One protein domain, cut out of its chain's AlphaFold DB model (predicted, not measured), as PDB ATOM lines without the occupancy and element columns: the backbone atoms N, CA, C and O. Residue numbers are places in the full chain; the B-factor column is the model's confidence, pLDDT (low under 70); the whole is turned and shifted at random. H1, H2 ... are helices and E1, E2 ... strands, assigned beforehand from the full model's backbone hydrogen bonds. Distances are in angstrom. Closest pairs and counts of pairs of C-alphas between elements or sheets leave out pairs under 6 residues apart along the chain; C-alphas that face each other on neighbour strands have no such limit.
ATOM      1  N   ILE A   2      87.129 140.691  72.594       71.75
ATOM      2  CA  ILE A   2      86.918 140.310  74.003       71.75
ATOM      3  C   ILE A   2      88.186 139.724  74.628       71.75
ATOM      4  O   ILE A   2      88.507 140.053  75.761       71.75
ATOM      5  N   ASN A   3      88.973 138.966  73.857       72.81
ATOM      6  CA  ASN A   3      90.272 138.476  74.324       72.81
ATOM      7  C   ASN A   3      91.211 139.612  74.758       72.81
ATOM      8  O   ASN A   3      91.885 139.459  75.761       72.81
ATOM      9  N   TYR A   4      91.198 140.771  74.084       78.31
ATOM     10  CA  TYR A   4      92.012 141.917  74.507       78.31
ATOM     11  C   TYR A   4      91.494 142.551  75.799       78.31
ATOM     12  O   TYR A   4      92.299 142.963  76.630       78.31
ATOM     13  N   ILE A   5      90.169 142.593  75.998       88.94
ATOM     14  CA  ILE A   5      89.584 143.004  77.282       88.94
ATOM     15  C   ILE A   5      90.084 142.052  78.368       88.94
ATOM     16  O   ILE A   5      90.696 142.501  79.331       88.94
ATOM     17  N   TYR A   6      89.926 140.742  78.173       88.81
ATOM     18  CA  TYR A   6      90.363 139.740  79.141       88.81
ATOM     19  C   TYR A   6      91.875 139.781  79.411       88.81
ATOM     20  O   TYR A   6      92.294 139.726  80.563       88.81
ATOM     21  N   ASP A   7      92.701 139.948  78.379       92.12
ATOM     22  CA  ASP A   7      94.152 140.056  78.527       92.12
ATOM     23  C   ASP A   7      94.555 141.306  79.311       92.12
ATOM     24  O   ASP A   7      95.446 141.219  80.154       92.12
ATOM     25  N   SER A   8      93.870 142.437  79.111       95.31
ATOM     26  CA  SER A   8      94.116 143.640  79.917       95.31
ATOM     27  C   SER A   8      93.729 143.442  81.387       95.31
ATOM     28  O   SER A   8      94.435 143.914  82.277       95.31
ATOM     29  N   LEU A   9      92.669 142.675  81.672       95.06
ATOM     30  CA  LEU A   9      92.264 142.376  83.048       95.06
ATOM     31  C   LEU A   9      93.293 141.505  83.782       95.06
ATOM     32  O   LEU A   9      93.440 141.657  84.990       95.06
ATOM     33  N   LYS A  10      94.062 140.653  83.084       95.88
ATOM     34  CA  LYS A  10      95.119 139.816  83.695       95.88
ATOM     35  C   LYS A  10      96.249 140.608  84.348       95.88
ATOM     36  O   LYS A  10      97.031 140.023  85.093       95.88
ATOM     37  N   TRP A  11      96.367 141.903  84.062       97.38
ATOM     38  CA  TRP A  11      97.410 142.757  84.629       97.38
ATOM     39  C   TRP A  11      97.073 143.278  86.021       97.38
ATOM     40  O   TRP A  11      97.967 143.776  86.693       97.38
ATOM     41  N   ILE A  12      95.811 143.183  86.448       97.38
ATOM     42  CA  ILE A  12      95.315 143.775  87.692       97.38
ATOM     43  C   ILE A  12      95.898 143.025  88.896       97.38
ATOM     44  O   ILE A  12      95.587 141.844  89.037       97.38
ATOM     45  N   PRO A  13      96.695 143.663  89.775       97.31
ATOM     46  CA  PRO A  13      97.054 143.077  91.063       97.31
ATOM     47  C   PRO A  13      95.807 142.751  91.886       97.31
ATOM     48  O   PRO A  13      94.917 143.591  92.036       97.31
ATOM     49  N   ALA A  14      95.751 141.540  92.423       96.81
ATOM     50  CA  ALA A  14      94.602 141.031  93.150       96.81
ATOM     51  C   ALA A  14      95.022 140.063  94.262       96.81
ATOM     52  O   ALA A  14      96.178 139.641  94.358       96.81
ATOM     53  N   PHE A  15      94.062 139.716  95.113       96.75
ATOM     54  CA  PHE A  15      94.229 138.758  96.196       96.75
ATOM     55  C   PHE A  15      93.128 137.696  96.143       96.75
ATOM     56  O   PHE A  15      91.948 138.029  96.013       96.75
ATOM     57  N   ASN A  16      93.508 136.428  96.272       96.56
ATOM     58  CA  ASN A  16      92.576 135.314  96.382       96.56
ATOM     59  C   ASN A  16      92.364 134.987  97.873       96.56
ATOM     60  O   ASN A  16      93.295 134.501  98.523       96.56
ATOM     61  N   PRO A  17      91.163 135.218  98.438       94.62
ATOM     62  CA  PRO A  17      90.904 134.952  99.851       94.62
ATOM     63  C   PRO A  17      90.865 133.454 100.194       94.62
ATOM     64  O   PRO A  17      91.175 133.093 101.329       94.62
ATOM     65  N   SER A  18      90.540 132.585  99.232       93.75
ATOM     66  CA  SER A  18      90.494 131.131  99.420       93.75
ATOM     67  C   SER A  18      91.889 130.526  99.569       93.75
ATOM     68  O   SER A  18      92.091 129.651 100.409       93.75
ATOM     69  N   THR A  19      92.860 130.987  98.771       94.62
ATOM     70  CA  THR A  19      94.250 130.492  98.822       94.62
ATOM     71  C   THR A  19      95.172 131.351  99.685       94.62
ATOM     72  O   THR A  19      96.254 130.901 100.046       94.62
ATOM     73  N   GLN A  20      94.737 132.557 100.056       95.25
ATOM     74  CA  GLN A  20      95.534 133.578 100.744       95.25
ATOM     75  C   GLN A  20      96.766 134.043  99.953       95.25
ATOM     76  O   GLN A  20      97.786 134.418 100.533       95.25
ATOM     77  N   GLU A  21      96.670 134.053  98.624       95.88
ATOM     78  CA  GLU A  21      97.776 134.421  97.741       95.88
ATOM     79  C   GLU A  21      97.478 135.691  96.943       95.88
ATOM     80  O   GLU A  21      96.363 135.922  96.465       95.88
ATOM     81  N   PHE A  22      98.515 136.510  96.764       96.81
ATOM     82  CA  PHE A  22      98.498 137.587  95.782       96.81
ATOM     83  C   PHE A  22      98.715 137.015  94.387       96.81
ATOM     84  O   PHE A  22      99.574 136.160  94.173       96.81
ATOM     85  N   HIS A  23      97.965 137.531  93.426       96.69
ATOM     86  CA  HIS A  23      98.071 137.151  92.026       96.69
ATOM     87  C   HIS A  23      97.760 138.353  91.134       96.69
ATOM     88  O   HIS A  23      97.554 139.472  91.608       96.69
ATOM     89  N   THR A  24      97.736 138.127  89.824       97.19
ATOM     90  CA  THR A  24      97.208 139.105  88.878       97.19
ATOM     91  C   THR A  24      96.007 138.534  88.135       97.19
ATOM     92  O   THR A  24      95.889 137.321  87.947       97.19
ATOM     93  N   GLY A  25      95.101 139.410  87.716       96.31
ATOM     94  CA  GLY A  25      93.893 139.034  87.001       96.31
ATOM     95  C   GLY A  25      92.729 138.620  87.882       96.31
ATOM     96  O   GLY A  25      92.782 138.671  89.107       96.31
ATOM     97  N   LEU A  26      91.652 138.224  87.211       95.19
ATOM     98  CA  LEU A  26      90.439 137.715  87.835       95.19
ATOM     99  C   LEU A  26      90.483 136.187  87.862       95.19
ATOM    100  O   LEU A  26      90.716 135.563  86.821       95.19
ATOM    101  N   ASN A  27      90.230 135.589  89.024       93.38
ATOM    102  CA  ASN A  27      90.068 134.144  89.133       93.38
ATOM    103  C   ASN A  27      88.817 133.711  88.379       93.38
ATOM    104  O   ASN A  27      87.754 134.307  88.525       93.38
ATOM    105  N   TYR A  28      88.952 132.667  87.564       88.94
ATOM    106  CA  TYR A  28      87.834 132.177  86.764       88.94
ATOM    107  C   TYR A  28      86.823 131.409  87.624       88.94
ATOM    108  O   TYR A  28      85.636 131.604  87.446       88.94
ATOM    109  N   HIS A  29      87.270 130.616  88.603       90.25
ATOM    110  CA  HIS A  29      86.389 129.779  89.437       90.25
ATOM    111  C   HIS A  29      86.346 130.162  90.921       90.25
ATOM    112  O   HIS A  29      85.591 129.562  91.680       90.25
ATOM    113  N   ASP A  30      87.147 131.141  91.333       91.25
ATOM    114  CA  ASP A  30      87.312 131.527  92.735       91.25
ATOM    115  C   ASP A  30      87.024 133.014  92.938       91.25
ATOM    116  O   ASP A  30      86.843 133.789  91.994       91.25
ATOM    117  N   GLU A  31      87.001 133.423  94.201       95.88
ATOM    118  CA  GLU A  31      86.894 134.823  94.576       95.88
ATOM    119  C   GLU A  31      88.164 135.598  94.217       95.88
ATOM    120  O   GLU A  31      89.284 135.085  94.230       95.88
ATOM    121  N   THR A  32      87.988 136.869  93.877       96.94
ATOM    122  CA  THR A  32      89.074 137.815  93.626       96.94
ATOM    123  C   THR A  32      88.778 139.109  94.364       96.94
ATOM    124  O   THR A  32      87.721 139.705  94.164       96.94
ATOM    125  N   ILE A  33      89.719 139.558  95.190       96.31
ATOM    126  CA  ILE A  33      89.673 140.859  95.857       96.31
ATOM    127  C   ILE A  33      90.591 141.825  95.108       96.31
ATOM    128  O   ILE A  33      91.784 141.564  94.947       96.31
ATOM    129  N   ILE A  34      90.035 142.958  94.677       95.75
ATOM    130  CA  ILE A  34      90.764 144.057  94.033       95.75
ATOM    131  C   ILE A  34      90.714 145.276  94.959       95.75
ATOM    132  O   ILE A  34      89.635 145.736  95.332       95.75
ATOM    133  N   GLN A  35      91.882 145.800  95.330       93.38
ATOM    134  CA  GLN A  35      92.047 146.941  96.239       93.38
ATOM    135  C   GLN A  35      93.374 147.666  95.966       93.38
ATOM    136  O   GLN A  35      94.227 147.128  95.253       93.38
ATOM    137  N   GLY A  36      93.549 148.870  96.520       92.31
ATOM    138  CA  GLY A  36      94.784 149.654  96.393       92.31
ATOM    139  C   GLY A  36      95.215 149.833  94.932       92.31
ATOM    140  O   GLY A  36      94.411 150.226  94.081       92.31
ATOM    141  N   ASP A  37      96.460 149.470  94.617       93.75
ATOM    142  CA  ASP A  37      97.023 149.542  93.259       93.75
ATOM    143  C   ASP A  37      96.204 148.759  92.218       93.75
ATOM    144  O   ASP A  37      96.075 149.192  91.070       93.75
ATOM    145  N   GLY A  38      95.600 147.634  92.619       95.81
ATOM    146  CA  GLY A  38      94.706 146.849  91.771       95.81
ATOM    147  C   GLY A  38      93.477 147.637  91.333       95.81
ATOM    148  O   GLY A  38      93.126 147.644  90.152       95.81
ATOM    149  N   ALA A  39      92.859 148.360  92.269       95.81
ATOM    150  CA  ALA A  39      91.689 149.185  91.988       95.81
ATOM    151  C   ALA A  39      92.052 150.388  91.105       95.81
ATOM    152  O   ALA A  39      91.336 150.692  90.150       95.81
ATOM    153  N   ILE A  40      93.199 151.025  91.361       96.00
ATOM    154  CA  ILE A  40      93.707 152.135  90.541       96.00
ATOM    155  C   ILE A  40      93.942 151.672  89.096       96.00
ATOM    156  O   ILE A  40      93.497 152.329  88.150       96.00
ATOM    157  N   LEU A  41      94.606 150.528  88.904       97.12
ATOM    158  CA  LEU A  41      94.851 149.991  87.568       97.12
ATOM    159  C   LEU A  41      93.547 149.569  86.879       97.12
ATOM    160  O   LEU A  41      93.345 149.904  85.711       97.12
ATOM    161  N   PHE A  42      92.644 148.894  87.594       97.12
ATOM    162  CA  PHE A  42      91.356 148.472  87.045       97.12
ATOM    163  C   PHE A  42      90.516 149.667  86.575       97.12
ATOM    164  O   PHE A  42      90.027 149.659  85.444       97.12
ATOM    165  N   LYS A  43      90.447 150.740  87.376       97.44
ATOM    166  CA  LYS A  43      89.819 152.012  86.988       97.44
ATOM    167  C   LYS A  43      90.367 152.522  85.654       97.44
ATOM    168  O   LYS A  43      89.597 152.818  84.743       97.44
ATOM    169  N   ASN A  44      91.689 152.617  85.527       97.88
ATOM    170  CA  ASN A  44      92.329 153.172  84.333       97.88
ATOM    171  C   ASN A  44      92.104 152.305  83.086       97.88
ATOM    172  O   ASN A  44      91.890 152.842  81.995       97.88
ATOM    173  N   ILE A  45      92.094 150.978  83.239       97.56
ATOM    174  CA  ILE A  45      91.738 150.044  82.162       97.56
ATOM    175  C   ILE A  45      90.288 150.275  81.718       97.56
ATOM    176  O   ILE A  45      90.032 150.428  80.524       97.56
ATOM    177  N   CYS A  46      89.341 150.359  82.656       97.62
ATOM    178  CA  CYS A  46      87.932 150.615  82.350       97.62
ATOM    179  C   CYS A  46      87.722 151.960  81.637       97.62
ATOM    180  O   CYS A  46      87.023 152.002  80.626       97.62
ATOM    181  N   LEU A  47      88.362 153.037  82.100       98.25
ATOM    182  CA  LEU A  47      88.306 154.343  81.432       98.25
ATOM    183  C   LEU A  47      88.871 154.283  80.006       98.25
ATOM    184  O   LEU A  47      88.256 154.814  79.085       98.25
ATOM    185  N   SER A  48      89.986 153.574  79.805       97.88
ATOM    186  CA  SER A  48      90.598 153.403  78.481       97.88
ATOM    187  C   SER A  48      89.682 152.635  77.521       97.88
ATOM    188  O   SER A  48      89.551 152.999  76.351       97.88
ATOM    189  N   TRP A  49      88.997 151.593  78.006       97.44
ATOM    190  CA  TRP A  49      87.991 150.883  77.214       97.44
ATOM    191  C   TRP A  49      86.788 151.772  76.898       97.44
ATOM    192  O   TRP A  49      86.351 151.801  75.748       97.44
ATOM    193  N   ALA A  50      86.275 152.526  77.874       97.88
ATOM    194  CA  ALA A  50      85.176 153.463  77.653       97.88
ATOM    195  C   ALA A  50      85.527 154.503  76.575       97.88
ATOM    196  O   ALA A  50      84.721 154.749  75.676       97.88
ATOM    197  N   GLU A  51      86.738 155.061  76.619       97.94
ATOM    198  CA  GLU A  51      87.236 155.997  75.613       97.94
ATOM    199  C   GLU A  51      87.326 155.340  74.232       97.94
ATOM    200  O   GLU A  51      86.742 155.852  73.275       97.94
ATOM    201  N   LEU A  52      87.958 154.168  74.121       96.38
ATOM    202  CA  LEU A  52      88.071 153.448  72.852       96.38
ATOM    203  C   LEU A  52      86.695 153.153  72.239       96.38
ATOM    204  O   LEU A  52      86.468 153.399  71.053       96.38
ATOM    205  N   PHE A  53      85.758 152.643  73.041       96.38
ATOM    206  CA  PHE A  53      84.421 152.292  72.567       96.38
ATOM    207  C   PHE A  53      83.548 153.507  72.263       96.38
ATOM    208  O   PHE A  53      82.650 153.405  71.428       96.38
ATOM    209  N   SER A  54      83.834 154.675  72.843       97.56
ATOM    210  CA  SER A  54      83.143 155.920  72.488       97.56
ATOM    211  C   SER A  54      83.347 156.316  71.016       97.56
ATOM    212  O   SER A  54      82.483 156.969  70.427       97.56
ATOM    213  N   LEU A  55      84.440 155.852  70.400       97.75
ATOM    214  CA  LEU A  55      84.780 156.087  68.994       97.75
ATOM    215  C   LEU A  55      84.105 155.094  68.032       97.75
ATOM    216  O   LEU A  55      84.185 155.262  66.815       97.75
ATOM    217  N   ALA A  56      83.444 154.057  68.551       96.81
ATOM    218  CA  ALA A  56      82.771 153.058  67.732       96.81
ATOM    219  C   ALA A  56      81.505 153.629  67.043       96.81
ATOM    220  O   ALA A  56      80.976 154.675  67.447       96.81
ATOM    221  N   PRO A  57      80.965 152.942  66.015       98.19
ATOM    222  CA  PRO A  57      79.624 153.214  65.497       98.19
ATOM    223  C   PRO A  57      78.548 153.067  66.586       98.19
ATOM    224  O   PRO A  57      78.813 152.513  67.648       98.19
ATOM    225  N   HIS A  58      77.320 153.532  66.323       98.12
ATOM    226  CA  HIS A  58      76.213 153.407  67.287       98.12
ATOM    227  C   HIS A  58      76.018 151.959  67.756       98.12
ATOM    228  O   HIS A  58      75.956 151.711  68.957       98.12
ATOM    229  N   SER A  59      76.006 151.025  66.807       97.94
ATOM    230  CA  SER A  59      75.984 149.589  67.049       97.94
ATOM    231  C   SER A  59      77.112 148.909  66.280       97.94
ATOM    232  O   SER A  59      77.465 149.304  65.164       97.94
ATOM    233  N   PHE A  60      77.729 147.902  66.889       96.31
ATOM    234  CA  PHE A  60      78.851 147.166  66.302       96.31
ATOM    235  C   PHE A  60      78.925 145.746  66.863       96.31
ATOM    236  O   PHE A  60      78.128 145.350  67.714       96.31
ATOM    237  N   LYS A  61      79.868 144.952  66.344       94.75
ATOM    238  CA  LYS A  61      80.080 143.568  66.771       94.75
ATOM    239  C   LYS A  61      81.485 143.368  67.305       94.75
ATOM    240  O   LYS A  61      82.450 143.784  66.668       94.75
ATOM    241  N   LEU A  62      81.591 142.660  68.423       93.31
ATOM    242  CA  LEU A  62      82.852 142.170  68.957       93.31
ATOM    243  C   LEU A  62      83.001 140.683  68.670       93.31
ATOM    244  O   LEU A  62      82.093 139.891  68.905       93.31
ATOM    245  N   THR A  63      84.179 140.309  68.178       92.31
ATOM    246  CA  THR A  63      84.562 138.904  68.025       92.31
ATOM    247  C   THR A  63      84.903 138.324  69.396       92.31
ATOM    248  O   THR A  63      85.844 138.805  70.057       92.31
ATOM    249  N   GLY A  64      84.118 137.324  69.795       89.50
ATOM    250  CA  GLY A  64      84.291 136.495  70.983       89.50
ATOM    251  C   GLY A  64      85.080 135.209  70.701       89.50
ATOM    252  O   GLY A  64      85.827 135.156  69.718       89.50
ATOM    253  N   PRO A  65      84.962 134.190  71.568       88.06
ATOM    254  CA  PRO A  65      85.669 132.919  71.427       88.06
ATOM    255  C   PRO A  65      85.309 132.160  70.144       88.06
ATOM    256  O   PRO A  65      84.208 132.286  69.604       88.06
ATOM    257  N   PHE A  66      86.246 131.342  69.662       91.25
ATOM    258  CA  PHE A  66      85.965 130.353  68.624       91.25
ATOM    259  C   PHE A  66      85.258 129.151  69.251       91.25
ATOM    260  O   PHE A  66      85.719 128.619  70.259       91.25
ATOM    261  N   THR A  67      84.154 128.719  68.651       90.62
ATOM    262  CA  THR A  67      83.339 127.606  69.147       90.62
ATOM    263  C   THR A  67      83.029 126.629  68.020       90.62
ATOM    264  O   THR A  67      82.879 127.025  66.864       90.62
ATOM    265  N   TRP A  68      82.923 125.346  68.355       94.25
ATOM    266  CA  TRP A  68      82.494 124.281  67.451       94.25
ATOM    267  C   TRP A  68      81.638 123.277  68.228       94.25
ATOM    268  O   TRP A  68      81.697 123.217  69.459       94.25
ATOM    269  N   ILE A  69      80.816 122.503  67.521       93.56
ATOM    270  CA  ILE A  69      79.989 121.466  68.142       93.56
ATOM    271  C   ILE A  69      80.868 120.241  68.400       93.56
ATOM    272  O   ILE A  69      81.563 119.756  67.507       93.56
ATOM    273  N   ASN A  70      80.846 119.730  69.633       91.38
ATOM    274  CA  ASN A  70      81.607 118.535  69.979       91.38
ATOM    275  C   ASN A  70      81.114 117.331  69.155       91.38
ATOM    276  O   ASN A  70      79.927 117.015  69.172       91.38
ATOM    277  N   GLY A  71      82.028 116.670  68.444       91.88
ATOM    278  CA  GLY A  71      81.718 115.586  67.506       91.88
ATOM    279  C   GLY A  71      81.628 116.011  66.035       91.88
ATOM    280  O   GLY A  71      81.577 115.141  65.170       91.88
ATOM    281  N   GLU A  72      81.666 117.312  65.731       94.19
ATOM    282  CA  GLU A  72      81.805 117.821  64.362       94.19
ATOM    283  C   GLU A  72      83.267 118.148  64.010       94.19
ATOM    284  O   GLU A  72      84.142 118.227  64.877       94.19
ATOM    285  N   ASN A  73      83.542 118.338  62.714       92.44
ATOM    286  CA  ASN A  73      84.849 118.797  62.245       92.44
ATOM    287  C   ASN A  73      85.099 120.238  62.731       92.44
ATOM    288  O   ASN A  73      84.272 121.112  62.511       92.44
ATOM    289  N   ILE A  74      86.262 120.502  63.334       93.06
ATOM    290  CA  ILE A  74      86.658 121.830  63.832       93.06
ATOM    291  C   ILE A  74      86.596 122.934  62.763       93.06
ATOM    292  O   ILE A  74      86.366 124.096  63.093       93.06
ATOM    293  N   GLU A  75      86.743 122.583  61.483       94.19
ATOM    294  CA  GLU A  75      86.622 123.512  60.354       94.19
ATOM    295  C   GLU A  75      85.208 124.101  60.199       94.19
ATOM    296  O   GLU A  75      85.054 125.141  59.562       94.19
ATOM    297  N   THR A  76      84.175 123.483  60.794       94.12
ATOM    298  CA  THR A  76      82.808 124.042  60.835       94.12
ATOM    299  C   THR A  76      82.619 125.069  61.950       94.12
ATOM    300  O   THR A  76      81.574 125.723  62.025       94.12
ATOM    301  N   GLY A  77      83.616 125.219  62.826       94.19
ATOM    302  CA  GLY A  77      83.569 126.149  63.938       94.19
ATOM    303  C   GLY A  77      83.494 127.607  63.487       94.19
ATOM    304  O   GLY A  77      83.847 127.987  62.368       94.19
ATOM    305  N   LYS A  78      83.012 128.454  64.391       94.44
ATOM    306  CA  LYS A  78      82.804 129.880  64.147       94.44
ATOM    307  C   LYS A  78      83.129 130.698  65.382       94.44
ATOM    308  O   LYS A  78      82.962 130.248  66.516       94.44
ATOM    309  N   TYR A  79      83.557 131.930  65.146       91.88
ATOM    310  CA  TYR A  79      83.662 132.913  66.211       91.88
ATOM    311  C   TYR A  79      82.276 133.374  66.649       91.88
ATOM    312  O   TYR A  79      81.401 133.643  65.821       91.88
ATOM    313  N   GLU A  80      82.099 133.499  67.958       90.75
ATOM    314  CA  GLU A  80      80.959 134.207  68.515       90.75
ATOM    315  C   GLU A  80      81.000 135.686  68.100       90.75
ATOM    316  O   GLU A  80      82.056 136.326  68.094       90.75
ATOM    317  N   MET A  81      79.833 136.234  67.757       92.19
ATOM    318  CA  MET A  81      79.676 137.641  67.398       92.19
ATOM    319  C   MET A  81      78.753 138.324  68.402       92.19
ATOM    320  O   MET A  81      77.529 138.192  68.325       92.19
ATOM    321  N   ILE A  82      79.345 139.086  69.317       92.06
ATOM    322  CA  ILE A  82      78.617 139.803  70.363       92.06
ATOM    323  C   ILE A  82      78.167 141.145  69.807       92.06
ATOM    324  O   ILE A  82      78.992 141.934  69.349       92.06
ATOM    325  N   HIS A  83      76.859 141.388  69.809       95.31
ATOM    326  CA  HIS A  83      76.300 142.672  69.397       95.31
ATOM    327  C   HIS A  83      76.383 143.650  70.565       95.31
ATOM    328  O   HIS A  83      76.028 143.302  71.689       95.31
ATOM    329  N   CYS A  84      76.851 144.862  70.290       95.94
ATOM    330  CA  CYS A  84      77.030 145.895  71.296       95.94
ATOM    331  C   CYS A  84      76.369 147.191  70.843       95.94
ATOM    332  O   CYS A  84      76.572 147.630  69.708       95.94
ATOM    333  N   GLU A  85      75.659 147.835  71.765       98.19
ATOM    334  CA  GLU A  85      75.269 149.232  71.643       98.19
ATOM    335  C   GLU A  85      76.315 150.101  72.333       98.19
ATOM    336  O   GLU A  85      76.634 149.908  73.510       98.19
ATOM    337  N   ARG A  86      76.857 151.080  71.602       97.88
ATOM    338  CA  ARG A  86      77.952 151.932  72.078       97.88
ATOM    339  C   ARG A  86      77.646 152.542  73.434       97.88
ATOM    340  O   ARG A  86      78.473 152.460  74.332       97.88
ATOM    341  N   LYS A  87      76.458 153.134  73.577       98.06
ATOM    342  CA  LYS A  87      76.053 153.830  74.802       98.06
ATOM    343  C   LYS A  87      76.029 152.889  76.004       98.06
ATOM    344  O   LYS A  87      76.480 153.283  77.077       98.06
ATOM    345  N   GLU A  88      75.509 151.677  75.834       98.06
ATOM    346  CA  GLU A  88      75.418 150.685  76.908       98.06
ATOM    347  C   GLU A  88      76.813 150.227  77.326       98.06
ATOM    348  O   GLU A  88      77.157 150.299  78.504       98.06
ATOM    349  N   LEU A  89      77.658 149.868  76.354       96.69
ATOM    350  CA  LEU A  89      79.001 149.374  76.636       96.69
ATOM    351  C   LEU A  89      79.893 150.442  77.285       96.69
ATOM    352  O   LEU A  89      80.583 150.157  78.261       96.69
ATOM    353  N   THR A  90      79.868 151.683  76.789       98.06
ATOM    354  CA  THR A  90      80.639 152.775  77.405       98.06
ATOM    355  C   THR A  90      80.136 153.098  78.807       98.06
ATOM    356  O   THR A  90      80.946 153.380  79.684       98.06
ATOM    357  N   SER A  91      78.817 153.039  79.037       98.19
ATOM    358  CA  SER A  91      78.244 153.297  80.367       98.19
ATOM    359  C   SER A  91      78.659 152.215  81.361       98.19
ATOM    360  O   SER A  91      79.100 152.551  82.453       98.19
ATOM    361  N   LEU A  92      78.636 150.942  80.952       97.38
ATOM    362  CA  LEU A  92      79.107 149.826  81.773       97.38
ATOM    363  C   LEU A  92      80.566 150.014  82.213       97.38
ATOM    364  O   LEU A  92      80.881 149.891  83.395       97.38
ATOM    365  N   PHE A  93      81.467 150.348  81.285       97.81
ATOM    366  CA  PHE A  93      82.869 150.585  81.640       97.81
ATOM    367  C   PHE A  93      83.053 151.804  82.550       97.81
ATOM    368  O   PHE A  93      83.870 151.756  83.467       97.81
ATOM    369  N   MET A  94      82.276 152.873  82.353       98.31
ATOM    370  CA  MET A  94      82.286 154.028  83.257       98.31
ATOM    371  C   MET A  94      81.780 153.670  84.661       98.31
ATOM    372  O   MET A  94      82.346 154.126  85.650       98.31
ATOM    373  N   GLU A  95      80.747 152.835  84.774       97.50
ATOM    374  CA  GLU A  95      80.237 152.348  86.062       97.50
ATOM    375  C   GLU A  95      81.271 151.488  86.796       97.50
ATOM    376  O   GLU A  95      81.499 151.698  87.988       97.50
ATOM    377  N   LEU A  96      81.960 150.589  86.087       96.50
ATOM    378  CA  LEU A  96      83.066 149.804  86.647       96.50
ATOM    379  C   LEU A  96      84.232 150.695  87.095       96.50
ATOM    380  O   LEU A  96      84.777 150.494  88.180       96.50
ATOM    381  N   ALA A  97      84.581 151.718  86.308       97.06
ATOM    382  CA  ALA A  97      85.604 152.687  86.689       97.06
ATOM    383  C   ALA A  97      85.213 153.463  87.956       97.06
ATOM    384  O   ALA A  97      86.042 153.643  88.844       97.06
ATOM    385  N   ASN A  98      83.949 153.880  88.072       94.94
ATOM    386  CA  ASN A  98      83.433 154.554  89.263       94.94
ATOM    387  C   ASN A  98      83.425 153.630  90.488       94.94
ATOM    388  O   ASN A  98      83.707 154.079  91.598       94.94
ATOM    389  N   LEU A  99      83.113 152.342  90.307       93.88
ATOM    390  CA  LEU A  99      83.210 151.350  91.377       93.88
ATOM    391  C   LEU A  99      84.655 151.229  91.877       93.88
ATOM    392  O   LEU A  99      84.884 151.312  93.079       93.88
ATOM    393  N   ALA A 100      85.616 151.106  90.960       95.00
ATOM    394  CA  ALA A 100      87.038 151.013  91.283       95.00
ATOM    395  C   ALA A 100      87.597 152.294  91.922       95.00
ATOM    396  O   ALA A 100      88.426 152.228  92.829       95.00
ATOM    397  N   ASP A 101      87.107 153.465  91.509       93.12
ATOM    398  CA  ASP A 101      87.482 154.745  92.111       93.12
ATOM    399  C   ASP A 101      87.058 154.834  93.582       93.12
ATOM    400  O   ASP A 101      87.829 155.273  94.434       93.12
ATOM    401  N   ARG A 102      85.862 154.332  93.910       89.25
ATOM    402  CA  ARG A 102      85.356 154.290  95.292       89.25
ATOM    403  C   ARG A 102      86.150 153.358  96.204       89.25
ATOM    404  O   ARG A 102      86.078 153.509  97.417       89.25
ATOM    405  N   THR A 103      86.892 152.410  95.637       84.12
ATOM    406  CA  THR A 103      87.746 151.464  96.370       84.12
ATOM    407  C   THR A 103      89.221 151.869  96.357       84.12
ATOM    408  O   THR A 103      90.083 151.068  96.698       84.12
ATOM    409  N   SER A 104      89.532 153.098  95.930       66.88
ATOM    410  CA  SER A 104      90.902 153.630  95.945       66.88
ATOM    411  C   SER A 104      91.371 154.078  97.336       66.88
ATOM    412  O   SER A 104      92.557 154.331  97.527       66.88
ATOM    413  N   THR A 105      90.462 154.158  98.311       68.94
ATOM    414  CA  THR A 105      90.775 154.328  99.737       68.94
ATOM    415  C   THR A 105      90.850 152.962 100.420       68.94
ATOM    416  O   THR A 105      89.974 152.135 100.169       68.94
ATOM    417  N   ASP A 106      91.804 152.757 101.336       63.56
ATOM    418  CA  ASP A 106      92.104 151.471 102.015       63.56
ATOM    419  C   ASP A 106      90.954 150.850 102.845       63.56
ATOM    420  O   ASP A 106      91.127 149.817 103.490       63.56
ATOM    421  N   GLU A 107      89.766 151.453 102.849       79.50
ATOM    422  CA  GLU A 107      88.593 150.986 103.596       79.50
ATOM    423  C   GLU A 107      87.642 150.093 102.779       79.50
ATOM    424  O   GLU A 107      86.776 149.435 103.357       79.50
ATOM    425  N   TYR A 108      87.781 150.042 101.447       88.00
ATOM    426  CA  TYR A 108      86.867 149.304 100.568       88.00
ATOM    427  C   TYR A 108      87.607 148.494  99.498       88.00
ATOM    428  O   TYR A 108      88.673 148.879  99.032       88.00
ATOM    429  N   CYS A 109      86.997 147.394  99.054       93.25
ATOM    430  CA  CYS A 109      87.506 146.559  97.967       93.25
ATOM    431  C   CYS A 109      86.391 146.162  96.992       93.25
ATOM    432  O   CYS A 109      85.201 146.248  97.312       93.25
ATOM    433  N   ILE A 110      86.780 145.713  95.797       95.06
ATOM    434  CA  ILE A 110      85.887 145.022  94.864       95.06
ATOM    435  C   ILE A 110      86.038 143.524  95.095       95.06
ATOM    436  O   ILE A 110      87.135 142.984  94.948       95.06
ATOM    437  N   LEU A 111      84.922 142.863  95.403       95.19
ATOM    438  CA  LEU A 111      84.819 141.410  95.432       95.19
ATOM    439  C   LEU A 111      84.223 140.918  94.111       95.19
ATOM    440  O   LEU A 111      83.097 141.267  93.758       95.19
ATOM    441  N   HIS A 112      84.984 140.106  93.391       95.00
ATOM    442  CA  HIS A 112      84.532 139.388  92.208       95.00
ATOM    443  C   HIS A 112      84.364 137.908  92.553       95.00
ATOM    444  O   HIS A 112      85.299 137.281  93.047       95.00
ATOM    445  N   HIS A 113      83.182 137.363  92.275       92.50
ATOM    446  CA  HIS A 113      82.925 135.927  92.323       92.50
ATOM    447  C   HIS A 113      83.130 135.369  90.916       92.50
ATOM    448  O   HIS A 113      82.475 135.854  89.994       92.50
ATOM    449  N   GLY A 114      84.039 134.398  90.766       86.75
ATOM    450  CA  GLY A 114      84.297 133.711  89.499       86.75
ATOM    451  C   GLY A 114      83.027 133.221  88.782       86.75
ATOM    452  O   GLY A 114      81.942 133.155  89.366       86.75
TER     453      GLY A 114
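Overview. This is residues 2 to 114 of the 115 residues of an uncharacterized protein of Brevibacillus fortis (UniProt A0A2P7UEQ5). What shape do these atoms make? They make a flat, loose U: the long helices H2 and H3 run side by side as its base, the long strand hairpin E4-E5 is one arm, and the short strands E1, E2, E3 and E6 gather as the other, with H1 between the arms. What is it built from, and how large is it? The printed part has 113 residues with three named helices and six named strands, in the order H1 E1 E2 E3 H2 E4 E5 H3 E6, of mixed class. Its three two-stranded sheets, E1 - E2, E3 - E6 and E4 - E5, are antiparallel. The radius of gyration of the C-alphas is 16.5 A, and the spans are 50 by 36 by 17 A.

Along the chain. Where does the printed part begin? H1, residues 2 to 9, starts with C-alpha 2 at (86.918, 140.310, 74.003). What follows it? E1 is residues 13 to 16, E2 residues 21 to 24 and E3 residues 31 to 34. H2, residues 37 to 54, is 25.8 A long from its C-alpha 37 at (97.023, 149.542, 93.259). What completes the path? E4, residues 59 to 67, is 23.3 A long, E5, residues 78 to 85, 22.1 A, and H3, residues 86 to 102, 24.5 A. E6, residues 110 to 113, ends with C-alpha 113 at (82.925, 135.927, 92.323).

Arrangement. What is close to H1? H1 and H2 only just touch, with 3 pairs of C-alphas within 8 A, the closest being Ser 8 and Ile 45 at 7.2 A; H2 does so with residues 42 to 45 alone. The closest C-alphas of H1 and E4, Ile 2 and Gly 64, are 5.5 A apart. How do the short strands pair? E1 and E2 form an antiparallel hairpin, with N 14 and O 23 2.9 A apart; E3 and E6 are antiparallel, with N 32 and O 112 2.8 A apart. The closest C-alphas of E1 and E3, Ala 14 and Ile 34, are 5.0 A apart. How do the long helices stand? H2 and H3 touch, closest at the C-alphas of Lys 43 and Ala 97, 4.3 A, opposite ways at a shallow tilt of 18 degrees. In H1, H2 and H3 every O i to N i+4 pair is within hydrogen-bond range. And the long strands? E4 and E5 form an antiparallel hairpin at 153 degrees, with N 62 and O 82 2.9 A apart.

Size, cuts and confidence. How far does it reach? The two C-alphas farthest apart, those of Asn 73 and Glu 107, are 52.5 A apart. Is the printed part unbroken? It has no cut, and no link is long. Where is confidence low? Residues 104 to 106, between H3 and E6, are under 70, while the mean pLDDT of the printed part is 93.4.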